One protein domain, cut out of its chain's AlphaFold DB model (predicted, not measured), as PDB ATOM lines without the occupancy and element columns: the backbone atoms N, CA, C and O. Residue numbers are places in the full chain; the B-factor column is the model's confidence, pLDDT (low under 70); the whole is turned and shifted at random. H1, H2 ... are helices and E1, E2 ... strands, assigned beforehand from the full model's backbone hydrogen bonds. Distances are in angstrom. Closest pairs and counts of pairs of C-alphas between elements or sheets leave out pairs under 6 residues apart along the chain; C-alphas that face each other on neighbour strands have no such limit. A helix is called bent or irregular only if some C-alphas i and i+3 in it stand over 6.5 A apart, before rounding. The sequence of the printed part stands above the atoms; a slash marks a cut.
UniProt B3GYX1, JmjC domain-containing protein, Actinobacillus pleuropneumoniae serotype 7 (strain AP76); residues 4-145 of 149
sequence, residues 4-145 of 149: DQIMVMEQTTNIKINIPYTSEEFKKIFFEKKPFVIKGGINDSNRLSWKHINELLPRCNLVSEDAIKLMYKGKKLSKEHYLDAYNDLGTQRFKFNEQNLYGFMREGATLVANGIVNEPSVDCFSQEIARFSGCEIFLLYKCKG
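Overview. This is residues 4 to 145 of the 149 residues of the protein "JmjC domain-containing protein" of Actinobacillus pleuropneumoniae serotype 7 (strain AP76) (UniProt B3GYX1). The model has two lobes: a three-stranded sheet of E1, E4 and E5 with helix H4 over one face and the hairpin E2 and E3 at its far end, and a lobe of helices in which H5 has H1 at one end and H2 at the other. H3 only grazes the sheet, and a long stretch without named elements, residues 30 to 49, leads to it from H2. The printed part has 142 residues, with five named helices and five named strands in the order H1 H2 H3 E1 E2 E3 H4 E4 H5 E5; the larger sheet has the order E1 - E4 - E5, all antiparallel. The class is mixed, helices and strands, and the whole is loose, with a radius of gyration of the C-alphas of 17.9 A and spans of 53 by 42 by 29 A.

Arrangement. E4, residues 110 to 114, is the inner strand between the edge strands E1, residues 68 to 72, and E5, residues 140 to 144. It is antiparallel to both, at 162 degrees to each; N 69 and O 112 are 2.9 A apart and N 111 and O 143 2.8 A, within hydrogen-bond range. H4, residues 98 to 106, is on the sheet at a height of 9.9 A, over E1 and E4; the closest C-alphas of H4 and E1 are those of Phe 104 and Tyr 72, 7.2 A apart. E2, residues 83 to 88, and E3, residues 91 to 96, form an antiparallel hairpin, with N 86 and O 93 2.9 A apart. H3, residues 50 to 59, only grazes the sheet with residues 50 to 57. H5, residues 120 to 133, is not on the sheet. With its residues 120 to 124 alone it touches H1, residues 4 to 13, at C-alphas Ser 121 and Thr 13, 5.3 A apart. With residues 132 to 133 alone it touches H2, residues 23 to 29, at C-alphas Phe 132 and Ser 23, 5.7 A apart. Every O i to N i+4 pair is within hydrogen-bond range in H1, H2 and H4, against 4 of 6 in H3 and 8 of 10 in H5.

Along the chain. H1 begins at C-alpha 4 (123.324, 144.353, 88.679) and E5 ends at C-alpha 144 (151.877, 142.493, 101.696). From first to last C-alpha H5 measures 19.6 A, E3 16.7 A and E2 15.1 A. H3 is irregular, only just: C-alphas 55 and 58 are 6.6 A apart.

Size, cuts and confidence. The C-alphas farthest apart, of Glu 25 and Gly 90, are 55.9 A apart. The printed part has no cut. The link from H2 to H3 is long. Mean pLDDT of the printed part is 81.9, and 21 residues are under 70, among them residues 4 to 13.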
ATOM      1  N   ASP A   4     122.391 144.909  87.689       47.94
ATOM      2  CA  ASP A   4     123.324 144.353  88.679       47.94
ATOM      3  C   ASP A   4     124.757 144.889  88.519       47.94
ATOM      4  O   ASP A   4     125.451 145.136  89.501       47.94
ATOM      5  N   GLN A   5     125.205 145.129  87.280       49.00
ATOM      6  CA  GLN A   5     126.524 145.717  87.009       49.00
ATOM      7  C   GLN A   5     126.570 147.197  87.405       49.00
ATOM      8  O   GLN A   5     127.599 147.672  87.881       49.00
ATOM      9  N   ILE A   6     125.450 147.907  87.243       49.41
ATOM     10  CA  ILE A   6     125.298 149.306  87.659       49.41
ATOM     11  C   ILE A   6     125.347 149.398  89.191       49.41
ATOM     12  O   ILE A   6     126.130 150.182  89.720       49.41
ATOM     13  N   MET A   7     124.627 148.527  89.905       39.56
ATOM     14  CA  MET A   7     124.638 148.497  91.375       39.56
ATOM     15  C   MET A   7     126.010 148.124  91.963       39.56
ATOM     16  O   MET A   7     126.426 148.701  92.966       39.56
ATOM     17  N   VAL A   8     126.756 147.205  91.338       49.34
ATOM     18  CA  VAL A   8     128.118 146.835  91.776       49.34
ATOM     19  C   VAL A   8     129.132 147.965  91.520       49.34
ATOM     20  O   VAL A   8     130.005 148.215  92.357       49.34
ATOM     21  N   MET A   9     129.010 148.695  90.403       47.97
ATOM     22  CA  MET A   9     129.828 149.887  90.122       47.97
ATOM     23  C   MET A   9     129.502 151.066  91.055       47.97
ATOM     24  O   MET A   9     130.410 151.739  91.543       47.97
ATOM     25  N   GLU A  10     128.226 151.315  91.354       48.72
ATOM     26  CA  GLU A  10     127.819 152.361  92.307       48.72
ATOM     27  C   GLU A  10     128.302 152.053  93.731       48.72
ATOM     28  O   GLU A  10     128.798 152.937  94.432       48.72
ATOM     29  N   GLN A  11     128.246 150.783  94.146       50.34
ATOM     30  CA  GLN A  11     128.747 150.374  95.455       50.34
ATOM     31  C   GLN A  11     130.262 150.533  95.581       50.34
ATOM     32  O   GLN A  11     130.717 150.903  96.656       50.34
ATOM     33  N   THR A  12     131.047 150.297  94.527       54.72
ATOM     34  CA  THR A  12     132.523 150.364  94.572       54.72
ATOM     35  C   THR A  12     133.084 151.789  94.537       54.72
ATOM     36  O   THR A  12     134.208 152.005  94.988       54.72
ATOM     37  N   THR A  13     132.307 152.769  94.072       62.81
ATOM     38  CA  THR A  13     132.781 154.143  93.818       62.81
ATOM     39  C   THR A  13     132.411 155.159  94.893       62.81
ATOM     40  O   THR A  13     133.040 156.211  94.973       62.81
ATOM     41  N   ASN A  14     131.440 154.855  95.755       71.50
ATOM     42  CA  ASN A  14     131.068 155.730  96.861       71.50
ATOM     43  C   ASN A  14     131.519 155.113  98.190       71.50
ATOM     44  O   ASN A  14     131.057 154.036  98.575       71.50
ATOM     45  N   ILE A  15     132.446 155.781  98.876       81.56
ATOM     46  CA  ILE A  15     132.926 155.382 100.196       81.56
ATOM     47  C   ILE A  15     132.683 156.503 101.192       81.56
ATOM     48  O   ILE A  15     132.934 157.668 100.903       81.56
ATOM     49  N   LYS A  16     132.236 156.121 102.387       85.25
ATOM     50  CA  LYS A  16     132.194 157.000 103.545       85.25
ATOM     51  C   LYS A  16     133.171 156.483 104.583       85.25
ATOM     52  O   LYS A  16     133.000 155.374 105.092       85.25
ATOM     53  N   ILE A  17     134.193 157.275 104.884       89.38
ATOM     54  CA  ILE A  17     135.154 156.939 105.934       89.38
ATOM     55  C   ILE A  17     134.575 157.447 107.255       89.38
ATOM     56  O   ILE A  17     134.176 158.605 107.373       89.38
ATOM     57  N   ASN A  18     134.498 156.579 108.261       90.81
ATOM     58  CA  ASN A  18     134.012 156.952 109.583       90.81
ATOM     59  C   ASN A  18     135.098 157.722 110.347       90.81
ATOM     60  O   ASN A  18     135.937 157.128 111.026       90.81
ATOM     61  N   ILE A  19     135.100 159.045 110.197       91.69
ATOM     62  CA  ILE A  19     136.071 159.933 110.833       91.69
ATOM     63  C   ILE A  19     135.458 160.498 112.128       91.69
ATOM     64  O   ILE A  19     134.443 161.187 112.060       91.69
ATOM     65  N   PRO A  20     136.053 160.249 113.311       92.81
ATOM     66  CA  PRO A  20     135.468 160.625 114.605       92.81
ATOM     67  C   PRO A  20     135.616 162.114 114.967       92.81
ATOM     68  O   PRO A  20     135.347 162.490 116.102       92.81
ATOM     69  N   TYR A  21     136.073 162.947 114.032       93.25
ATOM     70  CA  TYR A  21     136.269 164.384 114.213       93.25
ATOM     71  C   TYR A  21     135.673 165.126 113.028       93.25
ATOM     72  O   TYR A  21     135.656 164.611 111.909       93.25
ATOM     73  N   THR A  22     135.253 166.363 113.257       93.94
ATOM     74  CA  THR A  22     134.960 167.301 112.172       93.94
ATOM     75  C   THR A  22     136.247 167.738 111.460       93.94
ATOM     76  O   THR A  22     137.356 167.602 111.986       93.94
ATOM     77  N   SER A  23     136.111 168.305 110.256       93.69
ATOM     78  CA  SER A  23     137.247 168.871 109.509       93.69
ATOM     79  C   SER A  23     137.983 169.950 110.315       93.69
ATOM     80  O   SER A  23     139.214 169.991 110.341       93.69
ATOM     81  N   GLU A  24     137.237 170.799 111.026       95.06
ATOM     82  CA  GLU A  24     137.787 171.884 111.842       95.06
ATOM     83  C   GLU A  24     138.595 171.355 113.030       95.06
ATOM     84  O   GLU A  24     139.732 171.782 113.257       95.06
ATOM     85  N   GLU A  25     138.050 170.380 113.759       95.88
ATOM     86  CA  GLU A  25     138.758 169.724 114.861       95.88
ATOM     87  C   GLU A  25     140.014 169.010 114.364       95.88
ATOM     88  O   GLU A  25     141.081 169.134 114.975       95.88
ATOM     89  N   PHE A  26     139.923 168.323 113.222       94.75
ATOM     90  CA  PHE A  26     141.071 167.669 112.608       94.75
ATOM     91  C   PHE A  26     142.189 168.662 112.276       94.75
ATOM     92  O   PHE A  26     143.342 168.443 112.662       94.75
ATOM     93  N   LYS A  27     141.852 169.787 111.634       94.25
ATOM     94  CA  LYS A  27     142.815 170.848 111.302       94.25
ATOM     95  C   LYS A  27     143.444 171.465 112.544       94.25
ATOM     96  O   LYS A  27     144.651 171.694 112.606       94.25
ATOM     97  N   LYS A  28     142.635 171.701 113.575       95.50
ATOM     98  CA  LYS A  28     143.102 172.296 114.826       95.50
ATOM     99  C   LYS A  28     144.038 171.365 115.596       95.50
ATOM    100  O   LYS A  28     145.016 171.852 116.165       95.50
ATOM    101  N   ILE A  29     143.760 170.065 115.633       95.31
ATOM    102  CA  ILE A  29     144.418 169.130 116.558       95.31
ATOM    103  C   ILE A  29     145.528 168.309 115.884       95.31
ATOM    104  O   ILE A  29     146.524 168.000 116.543       95.31
ATOM    105  N   PHE A  30     145.378 167.947 114.606       94.88
ATOM    106  CA  PHE A  30     146.217 166.933 113.951       94.88
ATOM    107  C   PHE A  30     146.948 167.436 112.708       94.88
ATOM    108  O   PHE A  30     148.141 167.159 112.573       94.88
ATOM    109  N   PHE A  31     146.267 168.164 111.819       91.69
ATOM    110  CA  PHE A  31     146.841 168.608 110.546       91.69
ATOM    111  C   PHE A  31     148.154 169.378 110.759       91.69
ATOM    112  O   PHE A  31     148.204 170.291 111.582       91.69
ATOM    113  N   GLU A  32     149.218 168.941 110.077       91.38
ATOM    114  CA  GLU A  32     150.601 169.454 110.190       91.38
ATOM    115  C   GLU A  32     151.208 169.461 111.610       91.38
ATOM    116  O   GLU A  32     152.266 170.041 111.840       91.38
ATOM    117  N   LYS A  33     150.572 168.790 112.578       94.69
ATOM    118  CA  LYS A  33     150.993 168.780 113.990       94.69
ATOM    119  C   LYS A  33     151.387 167.397 114.468       94.69
ATOM    120  O   LYS A  33     152.412 167.239 115.127       94.69
ATOM    121  N   LYS A  34     150.560 166.391 114.182       94.44
ATOM    122  CA  LYS A  34     150.809 165.009 114.607       94.44
ATOM    123  C   LYS A  34     150.055 163.993 113.748       94.44
ATOM    124  O   LYS A  34     148.981 164.308 113.236       94.44
ATOM    125  N   PRO A  35     150.563 162.753 113.646       93.56
ATOM    126  CA  PRO A  35     149.855 161.674 112.970       93.56
ATOM    127  C   PRO A  35     148.462 161.430 113.566       93.56
ATOM    128  O   PRO A  35     148.274 161.477 114.784       93.56
ATOM    129  N   PHE A  36     147.503 161.112 112.699       91.75
ATOM    130  CA  PHE A  36     146.140 160.747 113.068       91.75
ATOM    131  C   PHE A  36     145.804 159.366 112.503       91.75
ATOM    132  O   PHE A  36     145.987 159.117 111.314       91.75
ATOM    133  N   VAL A  37     145.331 158.461 113.362       91.75
ATOM    134  CA  VAL A  37     144.966 157.089 112.987       91.75
ATOM    135  C   VAL A  37     143.478 156.886 113.226       91.75
ATOM    136  O   VAL A  37     143.003 157.013 114.355       91.75
ATOM    137  N   ILE A  38     142.759 156.511 112.169       91.25
ATOM    138  CA  ILE A  38     141.330 156.202 112.217       91.25
ATOM    139  C   ILE A  38     141.174 154.684 112.341       91.25
ATOM    140  O   ILE A  38     141.332 153.943 111.371       91.25
ATOM    141  N   LYS A  39     140.881 154.200 113.550       89.38
ATOM    142  CA  LYS A  39     140.576 152.779 113.770       89.38
ATOM    143  C   LYS A  39     139.147 152.489 113.316       89.38
ATOM    144  O   LYS A  39     138.241 153.222 113.694       89.38
ATOM    145  N   GLY A  40     138.949 151.431 112.527       87.69
ATOM    146  CA  GLY A  40     137.619 151.071 112.016       87.69
ATOM    147  C   GLY A  40     137.005 152.137 111.100       87.69
ATOM    148  O   GLY A  40     135.787 152.262 111.033       87.69
ATOM    149  N   GLY A  41     137.840 152.938 110.423       88.31
ATOM    150  CA  GLY A  41     137.364 153.981 109.509       88.31
ATOM    151  C   GLY A  41     136.611 153.421 108.302       88.31
ATOM    152  O   GLY A  41     135.791 154.118 107.718       88.31
ATOM    153  N   ILE A  42     136.875 152.166 107.938       87.56
ATOM    154  CA  ILE A  42     136.247 151.458 106.823       87.56
ATOM    155  C   ILE A  42     135.859 150.067 107.325       87.56
ATOM    156  O   ILE A  42     136.718 149.330 107.804       87.56
ATOM    157  N   ASN A  43     134.579 149.715 107.190       77.00
ATOM    158  CA  ASN A  43     134.013 148.433 107.632       77.00
ATOM    159  C   ASN A  43     133.506 147.595 106.445       77.00
ATOM    160  O   ASN A  43     132.459 146.962 106.525       77.00
ATOM    161  N   ASP A  44     134.237 147.616 105.332       76.44
ATOM    162  CA  ASP A  44     133.931 146.822 104.142       76.44
ATOM    163  C   ASP A  44     135.186 146.070 103.689       76.44
ATOM    164  O   ASP A  44     136.060 146.616 103.012       76.44
ATOM    165  N   SER A  45     135.287 144.808 104.107       68.00
ATOM    166  CA  SER A  45     136.431 143.940 103.815       68.00
ATOM    167  C   SER A  45     136.492 143.470 102.360       68.00
ATOM    168  O   SER A  45     137.530 142.968 101.936       68.00
ATOM    169  N   ASN A  46     135.410 143.614 101.588       68.19
ATOM    170  CA  ASN A  46     135.316 143.035 100.248       68.19
ATOM    171  C   ASN A  46     135.737 144.013  99.137       68.19
ATOM    172  O   ASN A  46     136.036 143.568  98.027       68.19
ATOM    173  N   ARG A  47     135.832 145.320  99.429       72.38
ATOM    174  CA  ARG A  47     136.194 146.364  98.445       72.38
ATOM    175  C   ARG A  47     137.574 146.208  97.820       72.38
ATOM    176  O   ARG A  47     137.723 146.436  96.628       72.38
ATOM    177  N   LEU A  48     138.576 145.827  98.610       74.00
ATOM    178  CA  LEU A  48     139.955 145.624  98.148       74.00
ATOM    179  C   LEU A  48     140.347 144.153  98.285       74.00
ATOM    180  O   LEU A  48     141.360 143.804  98.888       74.00
ATOM    181  N   SER A  49     139.499 143.275  97.749       76.88
ATOM    182  CA  SER A  49     139.807 141.849  97.683       76.88
ATOM    183  C   SER A  49     141.051 141.587  96.827       76.88
ATOM    184  O   SER A  49     141.374 142.346  95.912       76.88
ATOM    185  N   TRP A  50     141.720 140.456  97.063       76.25
ATOM    186  CA  TRP A  50     142.839 140.017  96.222       76.25
ATOM    187  C   TRP A  50     142.463 139.882  94.748       76.25
ATOM    188  O   TRP A  50     143.276 140.193  93.886       76.25
ATOM    189  N   LYS A  51     141.222 139.479  94.450       78.69
ATOM    190  CA  LYS A  51     140.714 139.446  93.076       78.69
ATOM    191  C   LYS A  51     140.788 140.835  92.438       78.69
ATOM    192  O   LYS A  51     141.354 140.981  91.362       78.69
ATOM    193  N   HIS A  52     140.280 141.845  93.140       76.69
ATOM    194  CA  HIS A  52     140.287 143.231  92.677       76.69
ATOM    195  C   HIS A  52     141.711 143.775  92.507       76.69
ATOM    196  O   HIS A  52     142.034 144.388  91.495       76.69
ATOM    197  N   ILE A  53     142.597 143.480  93.462       77.94
ATOM    198  CA  ILE A  53     144.018 143.854  93.391       77.94
ATOM    199  C   ILE A  53     144.688 143.224  92.162       77.94
ATOM    200  O   ILE A  53     145.406 143.911  91.439       77.94
ATOM    201  N   ASN A  54     144.429 141.947  91.882       78.31
ATOM    202  CA  ASN A  54     145.020 141.253  90.736       78.31
ATOM    203  C   ASN A  54     144.526 141.805  89.389       78.31
ATOM    204  O   ASN A  54     145.273 141.785  88.417       78.31
ATOM    205  N   GLU A  55     143.301 142.331  89.328       79.75
ATOM    206  CA  GLU A  55     142.773 143.017  88.140       79.75
ATOM    207  C   GLU A  55     143.365 144.430  87.965       79.75
ATOM    208  O   GLU A  55     143.498 144.917  86.836       79.75
ATOM    209  N   LEU A  56     143.736 145.075  89.074       78.69
ATOM    210  CA  LEU A  56     144.273 146.434  89.135       78.69
ATOM    211  C   LEU A  56     145.772 146.498  88.808       78.69
ATOM    212  O   LEU A  56     146.222 147.380  88.075       78.69
ATOM    213  N   LEU A  57     146.559 145.564  89.347       76.81
ATOM    214  CA  LEU A  57     148.022 145.580  89.254       76.81
ATOM    215  C   LEU A  57     148.552 145.664  87.809       76.81
ATOM    216  O   LEU A  57     149.436 146.490  87.568       76.81
ATOM    217  N   PRO A  58     148.030 144.904  86.824       72.38
ATOM    218  CA  PRO A  58     148.498 144.988  85.438       72.38
ATOM    219  C   PRO A  58     148.251 146.346  84.769       72.38
ATOM    220  O   PRO A  58     148.891 146.650  83.766       72.38
ATOM    221  N   ARG A  59     147.331 147.162  85.302       75.50
ATOM    222  CA  ARG A  59     146.994 148.493  84.769       75.50
ATOM    223  C   ARG A  59     147.960 149.579  85.246       75.50
ATOM    224  O   ARG A  59     147.944 150.692  84.728       75.50
ATOM    225  N   CYS A  60     148.810 149.263  86.221       73.44
ATOM    226  CA  CYS A  60     149.844 150.170  86.698       73.44
ATOM    227  C   CYS A  60     150.936 150.359  85.637       73.44
ATOM    228  O   CYS A  60     151.250 149.447  84.872       73.44
ATOM    229  N   ASN A  61     151.598 151.517  85.638       74.94
ATOM    230  CA  ASN A  61     152.788 151.717  84.811       74.94
ATOM    231  C   ASN A  61     153.961 150.866  85.340       74.94
ATOM    232  O   ASN A  61     154.733 151.306  86.192       74.94
ATOM    233  N   LEU A  62     154.113 149.652  84.807       74.75
ATOM    234  CA  LEU A  62     155.130 148.684  85.238       74.75
ATOM    235  C   LEU A  62     156.571 149.133  84.926       74.75
ATOM    236  O   LEU A  62     157.523 148.691  85.578       74.75
ATOM    237  N   VAL A  63     156.743 150.041  83.962       66.19
ATOM    238  CA  VAL A  63     158.055 150.536  83.515       66.19
ATOM    239  C   VAL A  63     158.652 151.511  84.522       66.19
ATOM    240  O   VAL A  63     159.851 151.452  84.794       66.19
ATOM    241  N   SER A  64     157.830 152.354  85.150       72.62
ATOM    242  CA  SER A  64     158.322 153.360  86.095       72.62
ATOM    243  C   SER A  64     158.920 152.704  87.343       72.62
ATOM    244  O   SER A  64     158.289 151.882  88.013       72.62
ATOM    245  N   GLU A  65     160.183 153.016  87.637       61.50
ATOM    246  CA  GLU A  65     160.879 152.547  88.842       61.50
ATOM    247  C   GLU A  65     160.254 153.067  90.131       61.50
ATOM    248  O   GLU A  65     160.349 152.410  91.170       61.50
ATOM    249  N   ASP A  66     159.595 154.218  90.051       68.62
ATOM    250  CA  ASP A  66     158.892 154.809  91.172       68.62
ATOM    251  C   ASP A  66     157.467 154.307  91.326       68.62
ATOM    252  O   ASP A  66     156.946 154.356  92.439       68.62
ATOM    253  N   ALA A  67     156.875 153.758  90.262       72.75
ATOM    254  CA  ALA A  67     155.531 153.201  90.282       72.75
ATOM    255  C   ALA A  67     155.473 151.837  90.979       72.75
ATOM    256  O   ALA A  67     154.744 151.683  91.949       72.75
ATOM    257  N   ILE A  68     156.254 150.848  90.534       82.75
ATOM    258  CA  ILE A  68     156.160 149.476  91.058       82.75
ATOM    259  C   ILE A  68     157.467 149.040  91.716       82.75
ATOM    260  O   ILE A  68     158.508 148.952  91.058       82.75
ATOM    261  N   LYS A  69     157.401 148.696  93.009       88.81
ATOM    262  CA  LYS A  69     158.550 148.240  93.810       88.81
ATOM    263  C   LYS A  69     158.191 146.968  94.573       88.81
ATOM    264  O   LYS A  69     157.203 146.949  95.301       88.81
ATOM    265  N   LEU A  70     159.018 145.930  94.466       90.12
ATOM    266  CA  LEU A  70     158.904 144.734  95.301       90.12
ATOM    267  C   LEU A  70     159.957 144.783  96.413       90.12
ATOM    268  O   LEU A  70     161.158 144.812  96.149       90.12
ATOM    269  N   MET A  71     159.505 144.812  97.664       92.06
ATOM    270  CA  MET A  71     160.360 144.837  98.848       92.06
ATOM    271  C   MET A  71     160.406 143.443  99.471       92.06
ATOM    272  O   MET A  71     159.376 142.930  99.903       92.06
ATOM    273  N   TYR A  72     161.587 142.842  99.570       92.94
ATOM    274  CA  TYR A  72     161.775 141.509 100.136       92.94
ATOM    275  C   TYR A  72     162.983 141.499 101.074       92.94
ATOM    276  O   TYR A  72     164.044 142.029 100.742       92.94
ATOM    277  N   LYS A  73     162.810 140.948 102.284       90.19
ATOM    278  CA  LYS A  73     163.855 140.885 103.331       90.19
ATOM    279  C   LYS A  73     164.564 142.233 103.578       90.19
ATOM    280  O   LYS A  73     165.780 142.301 103.719       90.19
ATOM    281  N   GLY A  74     163.789 143.321 103.598       88.25
ATOM    282  CA  GLY A  74     164.286 144.679 103.851       88.25
ATOM    283  C   GLY A  74     164.982 145.360 102.667       88.25
ATOM    284  O   GLY A  74     165.469 146.476 102.826       88.25
ATOM    285  N   LYS A  75     165.021 144.735 101.484       91.88
ATOM    286  CA  LYS A  75     165.677 145.276 100.283       91.88
ATOM    287  C   LYS A  75     164.697 145.403  99.116       91.88
ATOM    288  O   LYS A  75     163.760 144.615  99.001       91.88
ATOM    289  N   LYS A  76     164.917 146.398  98.249       91.81
ATOM    290  CA  LYS A  76     164.230 146.515  96.950       91.81
ATOM    291  C   LYS A  76     164.787 145.429  96.027       91.81
ATOM    292  O   LYS A  76     165.997 145.387  95.816       91.81
ATOM    293  N   LEU A  77     163.925 144.561  95.507       92.56
ATOM    294  CA  LEU A  77     164.293 143.604  94.465       92.56
ATOM    295  C   LEU A  77     164.339 144.297  93.105       92.56
ATOM    296  O   LEU A  77     163.557 145.211  92.833       92.56
ATOM    297  N   SER A  78     165.250 143.835  92.254       91.00
ATOM    298  CA  SER A  78     165.330 144.292  90.870       91.00
ATOM    299  C   SER A  78     164.145 143.782  90.049       91.00
ATOM    300  O   SER A  78     163.596 142.714  90.338       91.00
ATOM    301  N   LYS A  79     163.737 144.550  89.035       88.62
ATOM    302  CA  LYS A  79     162.515 144.294  88.258       88.62
ATOM    303  C   LYS A  79     162.561 142.977  87.497       88.62
ATOM    304  O   LYS A  79     161.538 142.314  87.395       88.62
ATOM    305  N   GLU A  80     163.735 142.558  87.047       90.44
ATOM    306  CA  GLU A  80     163.953 141.335  86.266       90.44
ATOM    307  C   GLU A  80     163.595 140.071  87.061       90.44
ATOM    308  O   GLU A  80     163.364 139.015  86.483       90.44
ATOM    309  N   HIS A  81     163.512 140.164  88.393       92.12
ATOM    310  CA  HIS A  81     163.063 139.051  89.223       92.12
ATOM    311  C   HIS A  81     161.550 138.825  89.168       92.12
ATOM    312  O   HIS A  81     161.103 137.721  89.474       92.12
ATOM    313  N   TYR A  82     160.755 139.845  88.836       90.56
ATOM    314  CA  TYR A  82     159.291 139.788  88.930       90.56
ATOM    315  C   TYR A  82     158.551 140.411  87.735       90.56
ATOM    316  O   TYR A  82     157.319 140.409  87.721       90.56
ATOM    317  N   LEU A  83     159.269 140.914  86.729       90.62
ATOM    318  CA  LEU A  83     158.744 141.401  85.457       90.62
ATOM    319  C   LEU A  83     159.431 140.683  84.295       90.62
ATOM    320  O   LEU A  83     160.656 140.599  84.250       90.62
ATOM    321  N   ASP A  84     158.634 140.266  83.316       90.12
ATOM    322  CA  ASP A  84     159.120 139.770  82.033       90.12
ATOM    323  C   ASP A  84     159.025 140.890  80.990       90.12
ATOM    324  O   ASP A  84     157.963 141.501  80.817       90.12
ATOM    325  N   ALA A  85     160.119 141.140  80.268       89.75
ATOM    326  CA  ALA A  85     160.117 142.004  79.093       89.75
ATOM    327  C   ALA A  85     159.687 141.212  77.849       89.75
ATOM    328  O   ALA A  85     160.107 140.072  77.651       89.75
ATOM    329  N   TYR A  86     158.872 141.817  76.987       88.31
ATOM    330  CA  TYR A  86     158.459 141.225  75.715       88.31
ATOM    331  C   TYR A  86     158.345 142.287  74.621       88.31
ATOM    332  O   TYR A  86     158.136 143.467  74.899       88.31
ATOM    333  N   ASN A  87     158.510 141.869  73.369       89.69
ATOM    334  CA  ASN A  87     158.351 142.744  72.213       89.69
ATOM    335  C   ASN A  87     156.901 142.675  71.720       89.69
ATOM    336  O   ASN A  87     156.405 141.592  71.412       89.69
ATOM    337  N   ASP A  88     156.244 143.827  71.654       85.88
ATOM    338  CA  ASP A  88     154.924 144.001  71.060       85.88
ATOM    339  C   ASP A  88     155.021 145.006  69.909       85.88
ATOM    340  O   ASP A  88     155.188 146.206  70.133       85.88
ATOM    341  N   LEU A  89     154.961 144.507  68.669       89.50
ATOM    342  CA  LEU A  89     155.005 145.313  67.439       89.50
ATOM    343  C   LEU A  89     156.182 146.314  67.386       89.50
ATOM    344  O   LEU A  89     156.034 147.445  66.929       89.50
ATOM    345  N   GLY A  90     157.361 145.910  67.868       87.25
ATOM    346  CA  GLY A  90     158.563 146.751  67.910       87.25
ATOM    347  C   GLY A  90     158.690 147.616  69.166       87.25
ATOM    348  O   GLY A  90     159.702 148.292  69.337       87.25
ATOM    349  N   THR A  91     157.708 147.574  70.069       84.69
ATOM    350  CA  THR A  91     157.742 148.271  71.357       84.69
ATOM    351  C   THR A  91     158.060 147.285  72.476       84.69
ATOM    352  O   THR A  91     157.381 146.272  72.638       84.69
ATOM    353  N   GLN A  92     159.077 147.582  73.285       86.38
ATOM    354  CA  GLN A  92     159.361 146.792  74.480       86.38
ATOM    355  C   GLN A  92     158.304 147.070  75.552       86.38
ATOM    356  O   GLN A  92     158.146 148.199  76.019       86.38
ATOM    357  N   ARG A  93     157.593 146.022  75.957       84.56
ATOM    358  CA  ARG A  93     156.599 146.035  77.027       84.56
ATOM    359  C   ARG A  93     157.026 145.126  78.169       84.56
ATOM    360  O   ARG A  93     157.938 144.314  78.034       84.56
ATOM    361  N   PHE A  94     156.351 145.279  79.300       86.94
ATOM    362  CA  PHE A  94     156.610 144.515  80.510       86.94
ATOM    363  C   PHE A  94     155.303 143.950  81.047       86.94
ATOM    364  O   PHE A  94     154.267 144.609  80.974       86.94
ATOM    365  N   LYS A  95     155.360 142.739  81.596       87.69
ATOM    366  CA  LYS A  95     154.265 142.105  82.338       87.69
ATOM    367  C   LYS A  95     154.808 141.505  83.625       87.69
ATOM    368  O   LYS A  95     156.004 141.242  83.717       87.69
ATOM    369  N   PHE A  96     153.950 141.261  84.609       88.19
ATOM    370  CA  PHE A  96     154.372 140.527  85.796       88.19
ATOM    371  C   PHE A  96     154.717 139.080  85.453       88.19
ATOM    372  O   PHE A  96     153.945 138.386  84.789       88.19
ATOM    373  N   ASN A  97     155.852 138.617  85.971       90.75
ATOM    374  CA  ASN A  97     156.107 137.195  86.113       90.75
ATOM    375  C   ASN A  97     155.326 136.720  87.341       90.75
ATOM    376  O   ASN A  97     155.809 136.806  88.472       90.75
ATOM    377  N   GLU A  98     154.078 136.305  87.128       86.88
ATOM    378  CA  GLU A  98     153.149 135.973  88.212       86.88
ATOM    379  C   GLU A  98     153.721 134.914  89.159       86.88
ATOM    380  O   GLU A  98     153.627 135.064  90.376       86.88
ATOM    381  N   GLN A  99     154.375 133.880  88.624       89.44
ATOM    382  CA  GLN A  99     154.960 132.814  89.439       89.44
ATOM    383  C   GLN A  99     156.005 133.355  90.417       89.44
ATOM    384  O   GLN A  99     155.915 133.085  91.618       89.44
ATOM    385  N   ASN A 100     156.953 134.159  89.930       92.31
ATOM    386  CA  ASN A 100     157.985 134.739  90.784       92.31
ATOM    387  C   ASN A 100     157.402 135.779  91.740       92.31
ATOM    388  O   ASN A 100     157.693 135.743  92.935       92.31
ATOM    389  N   LEU A 101     156.547 136.680  91.242       89.62
ATOM    390  CA  LEU A 101     155.920 137.722  92.052       89.62
ATOM    391  C   LEU A 101     155.144 137.113  93.225       89.62
ATOM    392  O   LEU A 101     155.391 137.467  94.378       89.62
ATOM    393  N   TYR A 102     154.232 136.177  92.950       88.06
ATOM    394  CA  TYR A 102     153.449 135.511  93.990       88.06
ATOM    395  C   TYR A 102     154.310 134.581  94.854       88.06
ATOM    396  O   TYR A 102     154.007 134.403  96.034       88.06
ATOM    397  N   GLY A 103     155.399 134.021  94.316       91.44
ATOM    398  CA  GLY A 103     156.433 133.334  95.096       91.44
ATOM    399  C   GLY A 103     157.003 134.239  96.186       91.44
ATOM    400  O   GLY A 103     156.847 133.954  97.372       91.44
ATOM    401  N   PHE A 104     157.543 135.397  95.798       92.12
ATOM    402  CA  PHE A 104     158.070 136.380  96.743       92.12
ATOM    403  C   PHE A 104     157.008 136.887  97.721       92.12
ATOM    404  O   PHE A 104     157.288 137.020  98.912       92.12
ATOM    405  N   MET A 105     155.786 137.169  97.253       89.06
ATOM    406  CA  MET A 105     154.716 137.640  98.139       89.06
ATOM    407  C   MET A 105     154.353 136.593  99.198       89.06
ATOM    408  O   MET A 105     154.241 136.953 100.368       89.06
ATOM    409  N   ARG A 106     154.258 135.303  98.846       89.62
ATOM    410  CA  ARG A 106     154.039 134.224  99.830       89.62
ATOM    411  C   ARG A 106     155.158 134.134 100.865       89.62
ATOM    412  O   ARG A 106     154.895 133.877 102.033       89.62
ATOM    413  N   GLU A 107     156.389 134.437 100.468       91.38
ATOM    414  CA  GLU A 107     157.537 134.519 101.379       91.38
ATOM    415  C   GLU A 107     157.595 135.830 102.192       91.38
ATOM    416  O   GLU A 107     158.581 136.108 102.881       91.38
ATOM    417  N   GLY A 108     156.544 136.652 102.136       89.06
ATOM    418  CA  GLY A 108     156.406 137.873 102.925       89.06
ATOM    419  C   GLY A 108     156.941 139.133 102.246       89.06
ATOM    420  O   GLY A 108     157.119 140.153 102.925       89.06
ATOM    421  N   ALA A 109     157.192 139.104 100.933       91.50
ATOM    422  CA  ALA A 109     157.469 140.324 100.185       91.50
ATOM    423  C   ALA A 109     156.270 141.286 100.218       91.50
ATOM    424  O   ALA A 109     155.107 140.898 100.355       91.50
ATOM    425  N   THR A 110     156.576 142.573 100.088       90.50
ATOM    426  CA  THR A 110     155.590 143.647  99.976       90.50
ATOM    427  C   THR A 110     155.700 144.279  98.601       90.50
ATOM    428  O   THR A 110     156.743 144.836  98.257       90.50
ATOM    429  N   LEU A 111     154.622 144.206  97.830       88.31
ATOM    430  CA  LEU A 111     154.473 144.926  96.579       88.31
ATOM    431  C   LEU A 111     153.949 146.332  96.877       88.31
ATOM    432  O   LEU A 111     152.923 146.512  97.534       88.31
ATOM    433  N   VAL A 112     154.671 147.333  96.400       86.69
ATOM    434  CA  VAL A 112     154.284 148.738  96.456       86.69
ATOM    435  C   VAL A 112     153.898 149.159  95.048       86.69
ATOM    436  O   VAL A 112     154.703 149.009  94.126       86.69
ATOM    437  N   ALA A 113     152.679 149.670  94.904       81.69
ATOM    438  CA  ALA A 113     152.145 150.180  93.653       81.69
ATOM    439  C   ALA A 113     151.744 151.652  93.824       81.69
ATOM    440  O   ALA A 113     150.849 151.998  94.595       81.69
ATOM    441  N   ASN A 114     152.434 152.520  93.100       77.00
ATOM    442  CA  ASN A 114     152.223 153.959  93.055       77.00
ATOM    443  C   ASN A 114     151.706 154.343  91.676       77.00
ATOM    444  O   ASN A 114     151.954 153.649  90.689       77.00
ATOM    445  N   GLY A 115     151.034 155.489  91.605       69.31
ATOM    446  CA  GLY A 115     150.518 155.995  90.336       69.31
ATOM    447  C   GLY A 115     149.392 155.133  89.769       69.31
ATOM    448  O   GLY A 115     149.223 155.083  88.555       69.31
ATOM    449  N   ILE A 116     148.636 154.456  90.640       74.00
ATOM    450  CA  ILE A 116     147.315 153.946  90.278       74.00
ATOM    451  C   ILE A 116     146.430 155.179  90.123       74.00
ATOM    452  O   ILE A 116     146.110 155.836  91.110       74.00
ATOM    453  N   VAL A 117     146.140 155.533  88.877       69.06
ATOM    454  CA  VAL A 117     145.367 156.719  88.505       69.06
ATOM    455  C   VAL A 117     144.182 156.289  87.656       69.06
ATOM    456  O   VAL A 117     144.304 155.350  86.870       69.06
ATOM    457  N   ASN A 118     143.065 157.007  87.776       69.94
ATOM    458  CA  ASN A 118     141.821 156.728  87.053       69.94
ATOM    459  C   ASN A 118     141.224 155.357  87.387       69.94
ATOM    460  O   ASN A 118     140.701 154.672  86.508       69.94
ATOM    461  N   GLU A 119     141.298 154.956  88.654       78.56
ATOM    462  CA  GLU A 119     140.701 153.712  89.126       78.56
ATOM    463  C   GLU A 119     139.619 154.025  90.156       78.56
ATOM    464  O   GLU A 119     139.923 154.227  91.329       78.56
ATOM    465  N   PRO A 120     138.334 154.067  89.755       78.31
ATOM    466  CA  PRO A 120     137.252 154.581  90.598       78.31
ATOM    467  C   PRO A 120     137.111 153.883  91.959       78.31
ATOM    468  O   PRO A 120     136.763 154.510  92.956       78.31
ATOM    469  N   SER A 121     137.426 152.587  92.005       77.38
ATOM    470  CA  SER A 121     137.459 151.758  93.223       77.38
ATOM    471  C   SER A 121     138.517 152.175  94.257       77.38
ATOM    472  O   SER A 121     138.477 151.742  95.404       77.38
ATOM    473  N   VAL A 122     139.473 152.991  93.824       79.25
ATOM    474  CA  VAL A 122     140.678 153.439  94.520       79.25
ATOM    475  C   VAL A 122     140.610 154.954  94.731       79.25
ATOM    476  O   VAL A 122     140.861 155.450  95.829       79.25
ATOM    477  N   ASP A 123     140.204 155.696  93.707       82.12
ATOM    478  CA  ASP A 123     140.104 157.155  93.733       82.12
ATOM    479  C   ASP A 123     139.046 157.645  94.729       82.12
ATOM    480  O   ASP A 123     139.180 158.734  95.293       82.12
ATOM    481  N   CYS A 124     138.025 156.830  95.016       84.75
ATOM    482  CA  CYS A 124     136.992 157.153  95.997       84.75
ATOM    483  C   CYS A 124     137.573 157.436  97.397       84.75
ATOM    484  O   CYS A 124     137.095 158.338  98.086       84.75
ATOM    485  N   PHE A 125     138.656 156.751  97.790       86.25
ATOM    486  CA  PHE A 125     139.349 156.997  99.060       86.25
ATOM    487  C   PHE A 125     140.022 158.373  99.088       86.25
ATOM    488  O   PHE A 125     139.853 159.116 100.057       86.25
ATOM    489  N   SER A 126     140.753 158.733  98.023       85.56
ATOM    490  CA  SER A 126     141.354 160.069  97.880       85.56
ATOM    491  C   SER A 126     140.292 161.143  97.975       85.56
ATOM    492  O   SER A 126     140.466 162.110  98.705       85.56
ATOM    493  N   GLN A 127     139.196 160.971  97.234       87.75
ATOM    494  CA  GLN A 127     138.129 161.960  97.157       87.75
ATOM    495  C   GLN A 127     137.463 162.174  98.514       87.75
ATOM    496  O   GLN A 127     137.217 163.317  98.889       87.75
ATOM    497  N   GLU A 128     137.207 161.107  99.272       89.56
ATOM    498  CA  GLU A 128     136.596 161.218 100.597       89.56
ATOM    499  C   GLU A 128     137.522 161.928 101.597       89.56
ATOM    500  O   GLU A 128     137.100 162.854 102.295       89.56
ATOM    501  N   ILE A 129     138.816 161.584 101.616       90.56
ATOM    502  CA  ILE A 129     139.795 162.278 102.467       90.56
ATOM    503  C   ILE A 129     140.013 163.725 102.007       90.56
ATOM    504  O   ILE A 129     140.154 164.615 102.848       90.56
ATOM    505  N   ALA A 130     140.006 163.994 100.702       90.12
ATOM    506  CA  ALA A 130     140.135 165.340 100.146       90.12
ATOM    507  C   ALA A 130     138.932 166.213 100.521       90.12
ATOM    508  O   ALA A 130     139.117 167.341 100.967       90.12
ATOM    509  N   ARG A 131     137.703 165.685 100.437       90.62
ATOM    510  CA  ARG A 131     136.488 166.380 100.902       90.62
ATOM    511  C   ARG A 131     136.550 166.680 102.396       90.62
ATOM    512  O   ARG A 131     136.214 167.786 102.808       90.62
ATOM    513  N   PHE A 132     137.006 165.720 103.199       91.88
ATOM    514  CA  PHE A 132     137.146 165.900 104.642       91.88
ATOM    515  C   PHE A 132     138.221 166.934 105.013       91.88
ATOM    516  O   PHE A 132     137.994 167.796 105.860       91.88
ATOM    517  N   SER A 133     139.402 166.854 104.401       89.06
ATOM    518  CA  SER A 133     140.558 167.695 104.750       89.06
ATOM    519  C   SER A 133     140.566 169.051 104.037       89.06
ATOM    520  O   SER A 133     141.096 170.024 104.573       89.06
ATOM    521  N   GLY A 134     139.950 169.156 102.860       87.19
ATOM    522  CA  GLY A 134     140.073 170.304 101.960       87.19
ATOM    523  C   GLY A 134     141.443 170.401 101.277       87.19
ATOM    524  O   GLY A 134     141.837 171.496 100.888       87.19
ATOM    525  N   CYS A 135     142.180 169.291 101.177       84.50
ATOM    526  CA  CYS A 135     143.520 169.230 100.593       84.50
ATOM    527  C   CYS A 135     143.557 168.325  99.357       84.50
ATOM    528  O   CYS A 135     142.729 167.427  99.205       84.50
ATOM    529  N   GLU A 136     144.561 168.530  98.505       78.00
ATOM    530  CA  GLU A 136     144.917 167.565  97.465       78.00
ATOM    531  C   GLU A 136     145.585 166.337  98.107       78.00
ATOM    532  O   GLU A 136     146.437 166.473  98.987       78.00
ATOM    533  N   ILE A 137     145.169 165.133  97.700       79.69
ATOM    534  CA  ILE A 137     145.582 163.867  98.316       79.69
ATOM    535  C   ILE A 137     146.185 162.943  97.262       79.69
ATOM    536  O   ILE A 137     145.592 162.712  96.209       79.69
ATOM    537  N   PHE A 138     147.327 162.344  97.600       68.81
ATOM    538  CA  PHE A 138     147.968 161.285  96.823       68.81
ATOM    539  C   PHE A 138     147.820 159.941  97.542       68.81
ATOM    540  O   PHE A 138     148.022 159.856  98.755       68.81
ATOM    541  N   LEU A 139     147.500 158.880  96.797       70.62
ATOM    542  CA  LEU A 139     147.376 157.523  97.336       70.62
ATOM    543  C   LEU A 139     148.626 156.686  97.085       70.62
ATOM    544  O   LEU A 139     149.276 156.768  96.043       70.62
ATOM    545  N   LEU A 140     148.910 155.827  98.059       66.81
ATOM    546  CA  LEU A 140     150.002 154.866  98.053       66.81
ATOM    547  C   LEU A 140     149.432 153.482  98.360       66.81
ATOM    548  O   LEU A 140     148.936 153.260  99.466       66.81
ATOM    549  N   TYR A 141     149.556 152.543  97.419       74.38
ATOM    550  CA  TYR A 141     149.104 151.168  97.616       74.38
ATOM    551  C   TYR A 141     150.258 150.274  98.051       74.38
ATOM    552  O   TYR A 141     151.306 150.203  97.408       74.38
ATOM    553  N   LYS A 142     150.056 149.563  99.162       71.44
ATOM    554  CA  LYS A 142     150.987 148.545  99.656       71.44
ATOM    555  C   LYS A 142     150.234 147.252  99.898       71.44
ATOM    556  O   LYS A 142     149.381 147.186 100.778       71.44
ATOM    557  N   CYS A 143     150.597 146.225  99.145       74.12
ATOM    558  CA  CYS A 143     150.090 144.874  99.320       74.12
ATOM    559  C   CYS A 143     151.205 144.023  99.914       74.12
ATOM    560  O   CYS A 143     152.262 143.851  99.308       74.12
ATOM    561  N   LYS A 144     150.988 143.495 101.115       72.50
ATOM    562  CA  LYS A 144     151.877 142.493 101.696       72.50
ATOM    563  C   LYS A 144     151.264 141.128 101.442       72.50
ATOM    564  O   LYS A 144     150.091 140.933 101.752       72.50
ATOM    565  N   GLY A 145     152.048 140.198 100.907       63.69
ATOM    566  CA  GLY A 145     151.608 138.814 100.876       63.69
ATOM    567  C   GLY A 145     151.455 138.313 102.311       63.69
ATOM    568  O   GLY A 145     152.402 138.308 103.098       63.69
TER     569      GLY A 145